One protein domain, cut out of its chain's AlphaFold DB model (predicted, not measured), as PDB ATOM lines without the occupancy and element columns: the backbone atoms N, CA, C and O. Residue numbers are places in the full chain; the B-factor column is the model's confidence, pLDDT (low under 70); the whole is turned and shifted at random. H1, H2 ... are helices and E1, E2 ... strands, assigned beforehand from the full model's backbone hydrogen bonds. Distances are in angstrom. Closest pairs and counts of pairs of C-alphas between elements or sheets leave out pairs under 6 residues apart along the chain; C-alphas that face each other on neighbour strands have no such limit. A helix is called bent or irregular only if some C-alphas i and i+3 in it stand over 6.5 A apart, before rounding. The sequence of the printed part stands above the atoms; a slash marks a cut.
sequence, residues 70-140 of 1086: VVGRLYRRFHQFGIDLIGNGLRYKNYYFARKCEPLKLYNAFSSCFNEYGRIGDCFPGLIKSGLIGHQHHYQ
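AT A GLANCE: This is residues 70 to 140 of the 1086 residues of an uncharacterized protein of Mytilus galloprovincialis (UniProt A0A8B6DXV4). A strongly twisted sheet of four strands has its three helices gathered to one side: H3 packs over the E3 and E4 end of one face, H1 stands beside the other end next to E1, and the long H2 joins the two, passing from H1 to H3 and only grazing the sheet. Look in the 71 printed residues for three named helices and four named strands, in the order H1 E1 E2 E3 H2 H3 E4. The sheet runs E1 E2 E3 E4, all antiparallel, and the class is mixed, helices and strands. The whole is compact, with a radius of gyration of the C-alphas of 11.0 A, and rounded, spanning 30 by 27 by 20 A.

IN THESE COORDINATES: Find C-alpha 70 at (47.307, 35.938, 24.868); from there H1, residues 70 to 80, runs 15.9 A. Next come three strands, E1 at residues 84 to 86, E2 at 89 to 92 and E3 at 95 to 99. At C-alpha 103, (40.070, 41.162, 30.922), H2 begins and runs 20.6 A over residues 103 to 117. H3, residues 120 to 129, measures 15.3 A and is only just irregular: C-alphas 122 and 125 are 6.7 A apart. E4, residues 133 to 138, covers 14.8 A and ends at C-alpha 138, (40.892, 45.733, 51.485).

HOW THE PARTS SIT: Start with the sheet, where E1, E2 and E3 form a meander, each strand the antiparallel neighbour of the one before. In the hairpin E1 and E2, look for N 91 and O 84 at 2.7 A; in the hairpin E2 and E3, for N 90 and O 97 at 2.9 A. E4 is the antiparallel neighbour of E3, with N 134 and O 98 at 2.7 A. H3 is on the sheet at a height of 9.5 A, over E4 and only just over E3, with 3 of its C-alphas there; this gives two layers, a helix on one face of a sheet. It runs slantwise to the strands, at 46 degrees to E4 on the local plane. H1 is on the same face, over none of the strands; its closest C-alphas to E1 are those of Phe 78 and Asp 84, 6.3 A apart. H2 only grazes the sheet, with residues 103 to 106. With residues 103 to 107 alone it touches H1, at a shallow tilt of 28 degrees, the same way; the closest C-alphas are those of Phe 78 and Tyr 107, 6.9 A apart. H2 touches H3 at a steep tilt of 61 degrees, opposite ways, closest at the C-alphas of Phe 114 and Ile 120, 5.5 A apart. H1 and H3 are apart. Every O i to N i+4 pair is within hydrogen-bond range in H2, against 6 of 7 in H1 and 3 of 6 in H3.

THE WHOLE: The two C-alphas farthest apart are those of Glu 116 and Gln 140, at 31.9 A. The printed part has no cut, and its links between elements are tight. The mean pLDDT of the printed part is 82.7; look for values under 70 at residues 70 to 72 and 137 to 140.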
ATOM      1  N   VAL A  70      48.175  34.746  24.855       50.66
ATOM      2  CA  VAL A  70      47.307  35.938  24.868       50.66
ATOM      3  C   VAL A  70      47.106  36.447  26.298       50.66
ATOM      4  O   VAL A  70      47.262  37.647  26.551       50.66
ATOM      5  N   VAL A  71      46.872  35.544  27.255       54.00
ATOM      6  CA  VAL A  71      46.744  35.884  28.679       54.00
ATOM      7  C   VAL A  71      48.052  36.489  29.213       54.00
ATOM      8  O   VAL A  71      48.025  37.558  29.821       54.00
ATOM      9  N   GLY A  72      49.219  35.918  28.890       59.81
ATOM     10  CA  GLY A  72      50.518  36.451  29.328       59.81
ATOM     11  C   GLY A  72      50.872  37.841  28.772       59.81
ATOM     12  O   GLY A  72      51.548  38.634  29.438       59.81
ATOM     13  N   ARG A  73      50.415  38.190  27.560       72.06
ATOM     14  CA  ARG A  73      50.574  39.552  27.008       72.06
ATOM     15  C   ARG A  73      49.632  40.547  27.680       72.06
ATOM     16  O   ARG A  73      50.040  41.673  27.956       72.06
ATOM     17  N   LEU A  74      48.401  40.138  27.974       74.00
ATOM     18  CA  LEU A  74      47.413  41.008  28.599       74.00
ATOM     19  C   LEU A  74      47.769  41.341  30.058       74.00
ATOM     20  O   LEU A  74      47.675  42.499  30.459       74.00
ATOM     21  N   TYR A  75      48.261  40.363  30.825       78.38
ATOM     22  CA  TYR A  75      48.741  40.568  32.199       78.38
ATOM     23  C   TYR A  75      49.872  41.604  32.267       78.38
ATOM     24  O   TYR A  75      49.827  42.517  33.092       78.38
ATOM     25  N   ARG A  76      50.844  41.533  31.344       79.50
ATOM     26  CA  ARG A  76      51.925  42.529  31.246       79.50
ATOM     27  C   ARG A  76      51.400  43.940  30.986       79.50
ATOM     28  O   ARG A  76      51.917  44.897  31.556       79.50
ATOM     29  N   ARG A  77      50.353  44.077  30.171       84.81
ATOM     30  CA  ARG A  77      49.745  45.378  29.866       84.81
ATOM     31  C   ARG A  77      48.966  45.974  31.047       84.81
ATOM     32  O   ARG A  77      49.008  47.182  31.235       84.81
ATOM     33  N   PHE A  78      48.303  45.163  31.873       87.19
ATOM     34  CA  PHE A  78      47.709  45.653  33.129       87.19
ATOM     35  C   PHE A  78      48.779  46.093  34.135       87.19
ATOM     36  O   PHE A  78      48.647  47.148  34.758       87.19
ATOM     37  N   HIS A  79      49.885  45.349  34.217       85.56
ATOM     38  CA  HIS A  79      50.996  45.685  35.104       85.56
ATOM     39  C   HIS A  79      51.667  47.021  34.726       85.56
ATOM     40  O   HIS A  79      52.118  47.755  35.602       85.56
ATOM     41  N   GLN A  80      51.666  47.403  33.440       86.88
ATOM     42  CA  GLN A  80      52.114  48.733  32.988       86.88
ATOM     43  C   GLN A  80      51.260  49.883  33.548       86.88
ATOM     44  O   GLN A  80      51.764  50.987  33.730       86.88
ATOM     45  N   PHE A  81      49.994  49.624  33.884       83.88
ATOM     46  CA  PHE A  81      49.125  50.573  34.585       83.88
ATOM     47  C   PHE A  81      49.245  50.495  36.119       83.88
ATOM     48  O   PHE A  81      48.530  51.202  36.832       83.88
ATOM     49  N   GLY A  82      50.140  49.651  36.649       89.12
ATOM     50  CA  GLY A  82      50.261  49.375  38.083       89.12
ATOM     51  C   GLY A  82      49.077  48.585  38.650       89.12
ATOM     52  O   GLY A  82      48.758  48.738  39.830       89.12
ATOM     53  N   ILE A  83      48.395  47.803  37.804       91.00
ATOM     54  CA  ILE A  83      47.249  46.961  38.160       91.00
ATOM     55  C   ILE A  83      47.652  45.490  38.020       91.00
ATOM     56  O   ILE A  83      48.079  45.071  36.946       91.00
ATOM     57  N   ASP A  84      47.442  44.685  39.061       88.94
ATOM     58  CA  ASP A  84      47.660  43.235  38.986       88.94
ATOM     59  C   ASP A  84      46.331  42.510  38.802       88.94
ATOM     60  O   ASP A  84      45.406  42.713  39.586       88.94
ATOM     61  N   LEU A  85      46.218  41.630  37.810       84.88
ATOM     62  CA  LEU A  85      45.072  40.726  37.710       84.88
ATOM     63  C   LEU A  85      45.258  39.564  38.702       84.88
ATOM     64  O   LEU A  85      46.291  38.900  38.695       84.88
ATOM     65  N   ILE A  86      44.268  39.328  39.567       79.50
ATOM     66  CA  ILE A  86      44.283  38.261  40.579       79.50
ATOM     67  C   ILE A  86      42.947  37.511  40.515       79.50
ATOM     68  O   ILE A  86      41.919  37.995  41.003       79.50
ATOM     69  N   GLY A  87      42.957  36.322  39.904       82.19
ATOM     70  CA  GLY A  87      41.755  35.510  39.687       82.19
ATOM     71  C   GLY A  87      40.680  36.269  38.895       82.19
ATOM     72  O   GLY A  87      40.949  36.833  37.834       82.19
ATOM     73  N   ASN A  88      39.463  36.339  39.440       80.12
ATOM     74  CA  ASN A  88      38.353  37.118  38.877       80.12
ATOM     75  C   ASN A  88      38.330  38.583  39.339       80.12
ATOM     76  O   ASN A  88      37.276  39.207  39.356       80.12
ATOM     77  N   GLY A  89      39.466  39.169  39.710       82.50
ATOM     78  CA  GLY A  89      39.535  40.581  40.075       82.50
ATOM     79  C   GLY A  89      40.888  41.201  39.791       82.50
ATOM     80  O   GLY A  89      41.749  40.598  39.149       82.50
ATOM     81  N   LEU A  90      41.055  42.436  40.239       91.88
ATOM     82  CA  LEU A  90      42.267  43.214  40.034       91.88
ATOM     83  C   LEU A  90      42.680  43.954  41.296       91.88
ATOM     84  O   LEU A  90      41.841  44.356  42.102       91.88
ATOM     85  N   ARG A  91      43.989  44.129  41.457       88.25
ATOM     86  CA  ARG A  91      44.626  44.784  42.589       88.25
ATOM     87  C   ARG A  91      45.250  46.101  42.154       88.25
ATOM     88  O   ARG A  91      46.040  46.131  41.218       88.25
ATOM     89  N   TYR A  92      44.942  47.171  42.881       91.56
ATOM     90  CA  TYR A  92      45.554  48.490  42.709       91.56
ATOM     91  C   TYR A  92      45.758  49.149  44.078       91.56
ATOM     92  O   TYR A  92      44.809  49.264  44.851       91.56
ATOM     93  N   LYS A  93      46.995  49.557  44.408       82.56
ATOM     94  CA  LYS A  93      47.361  50.231  45.678       82.56
ATOM     95  C   LYS A  93      46.747  49.588  46.942       82.56
ATOM     96  O   LYS A  93      46.156  50.278  47.764       82.56
ATOM     97  N   ASN A  94      46.908  48.269  47.096       80.69
ATOM     98  CA  ASN A  94      46.401  47.443  48.214       80.69
ATOM     99  C   ASN A  94      44.879  47.203  48.261       80.69
ATOM    100  O   ASN A  94      44.381  46.621  49.227       80.69
ATOM    101  N   TYR A  95      44.148  47.586  47.215       78.31
ATOM    102  CA  TYR A  95      42.717  47.331  47.095       78.31
ATOM    103  C   TYR A  95      42.418  46.294  46.026       78.31
ATOM    104  O   TYR A  95      43.044  46.302  44.969       78.31
ATOM    105  N   TYR A  96      41.452  45.425  46.310       88.38
ATOM    106  CA  TYR A  96      40.908  44.438  45.388       88.38
ATOM    107  C   TYR A  96      39.567  44.917  44.831       88.38
ATOM    108  O   TYR A  96      38.707  45.378  45.583       88.38
ATOM    109  N   PHE A  97      39.383  44.768  43.523       90.56
ATOM    110  CA  PHE A  97      38.139  45.050  42.815       90.56
ATOM    111  C   PHE A  97      37.730  43.799  42.036       90.56
ATOM    112  O   PHE A  97      38.505  43.295  41.221       90.56
ATOM    113  N   ALA A  98      36.520  43.289  42.272       86.50
ATOM    114  CA  ALA A  98      35.995  42.158  41.507       86.50
ATOM    115  C   ALA A  98      35.777  42.576  40.046       86.50
ATOM    116  O   ALA A  98      35.217  43.633  39.771       86.50
ATOM    117  N   ARG A  99      36.217  41.771  39.088       89.75
ATOM    118  CA  ARG A  99      36.048  42.040  37.660       89.75
ATOM    119  C   ARG A  99      34.683  41.509  37.218       89.75
ATOM    120  O   ARG A  99      34.369  40.351  37.465       89.75
ATOM    121  N   LYS A 100      33.891  42.347  36.542       87.69
ATOM    122  CA  LYS A 100      32.540  41.997  36.059       87.69
ATOM    123  C   LYS A 100      32.471  41.719  34.552       87.69
ATOM    124  O   LYS A 100      31.419  41.365  34.039       87.69
ATOM    125  N   CYS A 101      33.577  41.888  33.828       87.19
ATOM    126  CA  CYS A 101      33.667  41.642  32.386       87.19
ATOM    127  C   CYS A 101      35.006  41.006  32.009       87.19
ATOM    128  O   CYS A 101      35.925  40.984  32.819       87.19
ATOM    129  N   GLU A 102      35.179  40.533  30.779       88.75
ATOM    130  CA  GLU A 102      36.448  39.943  30.334       88.75
ATOM    131  C   GLU A 102      37.661  40.886  30.459       88.75
ATOM    132  O   GLU A 102      37.512  42.110  30.337       88.75
ATOM    133  N   PRO A 103      38.879  40.349  30.684       84.88
ATOM    134  CA  PRO A 103      40.070  41.162  30.922       84.88
ATOM    135  C   PRO A 103      40.396  42.106  29.757       84.88
ATOM    136  O   PRO A 103      40.857  43.220  29.988       84.88
ATOM    137  N   LEU A 104      40.127  41.699  28.510       86.44
ATOM    138  CA  LEU A 104      40.398  42.513  27.320       86.44
ATOM    139  C   LEU A 104      39.479  43.743  27.244       86.44
ATOM    140  O   LEU A 104      39.949  44.858  27.019       86.44
ATOM    141  N   LYS A 105      38.179  43.561  27.507       89.38
ATOM    142  CA  LYS A 105      37.201  44.658  27.573       89.38
ATOM    143  C   LYS A 105      37.559  45.647  28.681       89.38
ATOM    144  O   LYS A 105      37.488  46.859  28.485       89.38
ATOM    145  N   LEU A 106      38.010  45.125  29.820       92.00
ATOM    146  CA  LEU A 106      38.447  45.942  30.942       92.00
ATOM    147  C   LEU A 106      39.740  46.712  30.637       92.00
ATOM    148  O   LEU A 106      39.847  47.885  30.983       92.00
ATOM    149  N   TYR A 107      40.693  46.081  29.949       92.44
ATOM    150  CA  TYR A 107      41.935  46.721  29.519       92.44
ATOM    151  C   TYR A 107      41.667  47.900  28.582       92.44
ATOM    152  O   TYR A 107      42.209  48.983  28.788       92.44
ATOM    153  N   ASN A 108      40.794  47.715  27.589       91.88
ATOM    154  CA  ASN A 108      40.436  48.774  26.645       91.88
ATOM    155  C   ASN A 108      39.762  49.957  27.353       91.88
ATOM    156  O   ASN A 108      40.066  51.108  27.045       91.88
ATOM    157  N   ALA A 109      38.914  49.687  28.348       91.56
ATOM    158  CA  ALA A 109      38.275  50.725  29.149       91.56
ATOM    159  C   ALA A 109      39.288  51.497  30.020       91.56
ATOM    160  O   ALA A 109      39.255  52.728  30.053       91.56
ATOM    161  N   PHE A 110      40.234  50.802  30.665       93.19
ATOM    162  CA  PHE A 110      41.329  51.448  31.399       93.19
ATOM    163  C   PHE A 110      42.255  52.248  30.480       93.19
ATOM    164  O   PHE A 110      42.625  53.358  30.838       93.19
ATOM    165  N   SER A 111      42.595  51.728  29.299       90.62
ATOM    166  CA  SER A 111      43.453  52.407  28.321       90.62
ATOM    167  C   SER A 111      42.793  53.675  27.765       90.62
ATOM    168  O   SER A 111      43.397  54.745  27.785       90.62
ATOM    169  N   SER A 112      41.518  53.596  27.365       91.44
ATOM    170  CA  SER A 112      40.749  54.756  26.891       91.44
ATOM    171  C   SER A 112      40.624  55.828  27.970       91.44
ATOM    172  O   SER A 112      40.878  57.000  27.705       91.44
ATOM    173  N   CYS A 113      40.288  55.433  29.198       91.75
ATOM    174  CA  CYS A 113      40.182  56.375  30.304       91.75
ATOM    175  C   CYS A 113      41.550  56.958  30.700       91.75
ATOM    176  O   CYS A 113      41.665  58.152  30.957       91.75
ATOM    177  N   PHE A 114      42.618  56.158  30.704       90.06
ATOM    178  CA  PHE A 114      43.965  56.650  30.989       90.06
ATOM    179  C   PHE A 114      44.422  57.687  29.953       90.06
ATOM    180  O   PHE A 114      45.012  58.696  30.333       90.06
ATOM    181  N   ASN A 115      44.083  57.486  28.677       87.56
ATOM    182  CA  ASN A 115      44.348  58.460  27.616       87.56
ATOM    183  C   ASN A 115      43.543  59.763  27.787       87.56
ATOM    184  O   ASN A 115      44.015  60.818  27.376       87.56
ATOM    185  N   GLU A 116      42.360  59.707  28.405       86.25
ATOM    186  CA  GLU A 116      41.502  60.877  28.644       86.25
ATOM    187  C   GLU A 116      41.894  61.656  29.916       86.25
ATOM    188  O   GLU A 116      41.959  62.885  29.895       86.25
ATOM    189  N   TYR A 117      42.198  60.961  31.017       81.44
ATOM    190  CA  TYR A 117      42.404  61.570  32.340       81.44
ATOM    191  C   TYR A 117      43.876  61.619  32.792       81.44
ATOM    192  O   TYR A 117      44.206  62.296  33.766       81.44
ATOM    193  N   GLY A 118      44.789  60.905  32.125       80.44
ATOM    194  CA  GLY A 118      46.233  60.902  32.411       80.44
ATOM    195  C   GLY A 118      46.650  60.236  33.731       80.44
ATOM    196  O   GLY A 118      47.842  60.166  34.042       80.44
ATOM    197  N   ARG A 119      45.698  59.742  34.535       86.19
ATOM    198  CA  ARG A 119      45.941  59.039  35.803       86.19
ATOM    199  C   ARG A 119      44.991  57.862  35.964       86.19
ATOM    200  O   ARG A 119      43.778  58.018  35.988       86.19
ATOM    201  N   ILE A 120      45.560  56.679  36.189       87.62
ATOM    202  CA  ILE A 120      44.785  55.434  36.288       87.62
ATOM    203  C   ILE A 120      43.822  55.410  37.488       87.62
ATOM    204  O   ILE A 120      42.759  54.805  37.410       87.62
ATOM    205  N   GLY A 121      44.159  56.096  38.588       86.12
ATOM    206  CA  GLY A 121      43.314  56.170  39.785       86.12
ATOM    207  C   GLY A 121      41.972  56.869  39.543       86.12
ATOM    208  O   GLY A 121      40.977  56.497  40.160       86.12
ATOM    209  N   ASP A 122      41.931  57.808  38.595       89.94
ATOM    210  CA  ASP A 122      40.734  58.593  38.273       89.94
ATOM    211  C   ASP A 122      39.738  57.795  37.412       89.94
ATOM    212  O   ASP A 122      38.560  58.136  37.329       89.94
ATOM    213  N   CYS A 123      40.177  56.663  36.847       90.44
ATOM    214  CA  CYS A 123      39.339  55.760  36.062       90.44
ATOM    215  C   CYS A 123      38.443  54.855  36.911       90.44
ATOM    216  O   CYS A 123      37.374  54.446  36.460       90.44
ATOM    217  N   PHE A 124      38.840  54.547  38.149       91.12
ATOM    218  CA  PHE A 124      38.128  53.581  38.990       91.12
ATOM    219  C   PHE A 124      36.672  53.983  39.289       91.12
ATOM    220  O   PHE A 124      35.799  53.135  39.114       91.12
ATOM    221  N   PRO A 125      36.340  55.240  39.651       88.69
ATOM    222  CA  PRO A 125      34.947  55.641  39.861       88.69
ATOM    223  C   PRO A 125      34.068  55.466  38.614       88.69
ATOM    224  O   PRO A 125      32.932  55.001  38.723       88.69
ATOM    225  N   GLY A 126      34.598  55.798  37.431       82.19
ATOM    226  CA  GLY A 126      33.895  55.636  36.155       82.19
ATOM    227  C   GLY A 126      33.645  54.167  35.812       82.19
ATOM    228  O   GLY A 126      32.530  53.809  35.441       82.19
ATOM    229  N   LEU A 127      34.647  53.311  36.028       87.56
ATOM    230  CA  LEU A 127      34.573  51.873  35.749       87.56
ATOM    231  C   LEU A 127      33.703  51.100  36.756       87.56
ATOM    232  O   LEU A 127      33.077  50.104  36.386       87.56
ATOM    233  N   ILE A 128      33.626  51.566  38.010       88.75
ATOM    234  CA  ILE A 128      32.665  51.074  39.011       88.75
ATOM    235  C   ILE A 128      31.245  51.455  38.584       88.75
ATOM    236  O   ILE A 128      30.353  50.609  38.559       88.75
ATOM    237  N   LYS A 129      31.036  52.719  38.191       85.44
ATOM    238  CA  LYS A 129      29.727  53.219  37.754       85.44
ATOM    239  C   LYS A 129      29.237  52.538  36.473       85.44
ATOM    240  O   LYS A 129      28.044  52.292  36.345       85.44
ATOM    241  N   SER A 130      30.140  52.203  35.551       82.50
ATOM    242  CA  SER A 130      29.817  51.457  34.328       82.50
ATOM    243  C   SER A 130      29.690  49.945  34.550       82.50
ATOM    244  O   SER A 130      29.520  49.205  33.585       82.50
ATOM    245  N   GLY A 131      29.827  49.466  35.792       87.25
ATOM    246  CA  GLY A 131      29.669  48.058  36.146       87.25
ATOM    247  C   GLY A 131      30.745  47.130  35.579       87.25
ATOM    248  O   GLY A 131      30.522  45.927  35.538       87.25
ATOM    249  N   LEU A 132      31.899  47.653  35.148       86.88
ATOM    250  CA  LEU A 132      33.003  46.837  34.617       86.88
ATOM    251  C   LEU A 132      33.861  46.242  35.747       86.88
ATOM    252  O   LEU A 132      34.448  45.167  35.594       86.88
ATOM    253  N   ILE A 133      33.881  46.912  36.904       90.88
ATOM    254  CA  ILE A 133      34.504  46.439  38.146       90.88
ATOM    255  C   ILE A 133      33.558  46.640  39.339       90.88
ATOM    256  O   ILE A 133      32.687  47.506  39.325       90.88
ATOM    257  N   GLY A 134      33.696  45.799  40.360       82.38
ATOM    258  CA  GLY A 134      32.974  45.871  41.626       82.38
ATOM    259  C   GLY A 134      33.552  46.919  42.576       82.38
ATOM    260  O   GLY A 134      34.545  47.579  42.271       82.38
ATOM    261  N   HIS A 135      32.922  47.070  43.740       80.31
ATOM    262  CA  HIS A 135      33.374  48.008  44.764       80.31
ATOM    263  C   HIS A 135      34.721  47.599  45.382       80.31
ATOM    264  O   HIS A 135      35.205  46.480  45.224       80.31
ATOM    265  N   GLN A 136      35.346  48.564  46.050       74.31
ATOM    266  CA  GLN A 136      36.671  48.459  46.649       74.31
ATOM    267  C   GLN A 136      36.661  47.563  47.899       74.31
ATOM    268  O   GLN A 136      35.885  47.805  48.822       74.31
ATOM    269  N   HIS A 137      37.581  46.596  47.975       69.12
ATOM    270  CA  HIS A 137      37.806  45.754  49.157       69.12
ATOM    271  C   HIS A 137      39.276  45.805  49.616       69.12
ATOM    272  O   HIS A 137      40.188  45.875  48.793       69.12
ATOM    273  N   HIS A 138      39.530  45.774  50.929       45.66
ATOM    274  CA  HIS A 138      40.892  45.733  51.485       45.66
ATOM    275  C   HIS A 138      41.509  44.331  51.349       45.66
ATOM    276  O   HIS A 138      40.879  43.345  51.721       45.66
ATOM    277  N   TYR A 139      42.750  44.241  50.859       41.66
ATOM    278  CA  TYR A 139      43.480  42.975  50.721       41.66
ATOM    279  C   TYR A 139      44.576  42.844  51.800       41.66
ATOM    280  O   TYR A 139      45.465  43.694  51.867       41.66
ATOM    281  N   GLN A 140      44.550  41.786  52.629       38.53
ATOM    282  CA  GLN A 140      45.626  41.439  53.579       38.53
ATOM    283  C   GLN A 140      46.365  40.164  53.138       38.53
ATOM    284  O   GLN A 140      45.752  39.169  52.767       38.53
TER     285      GLN A 140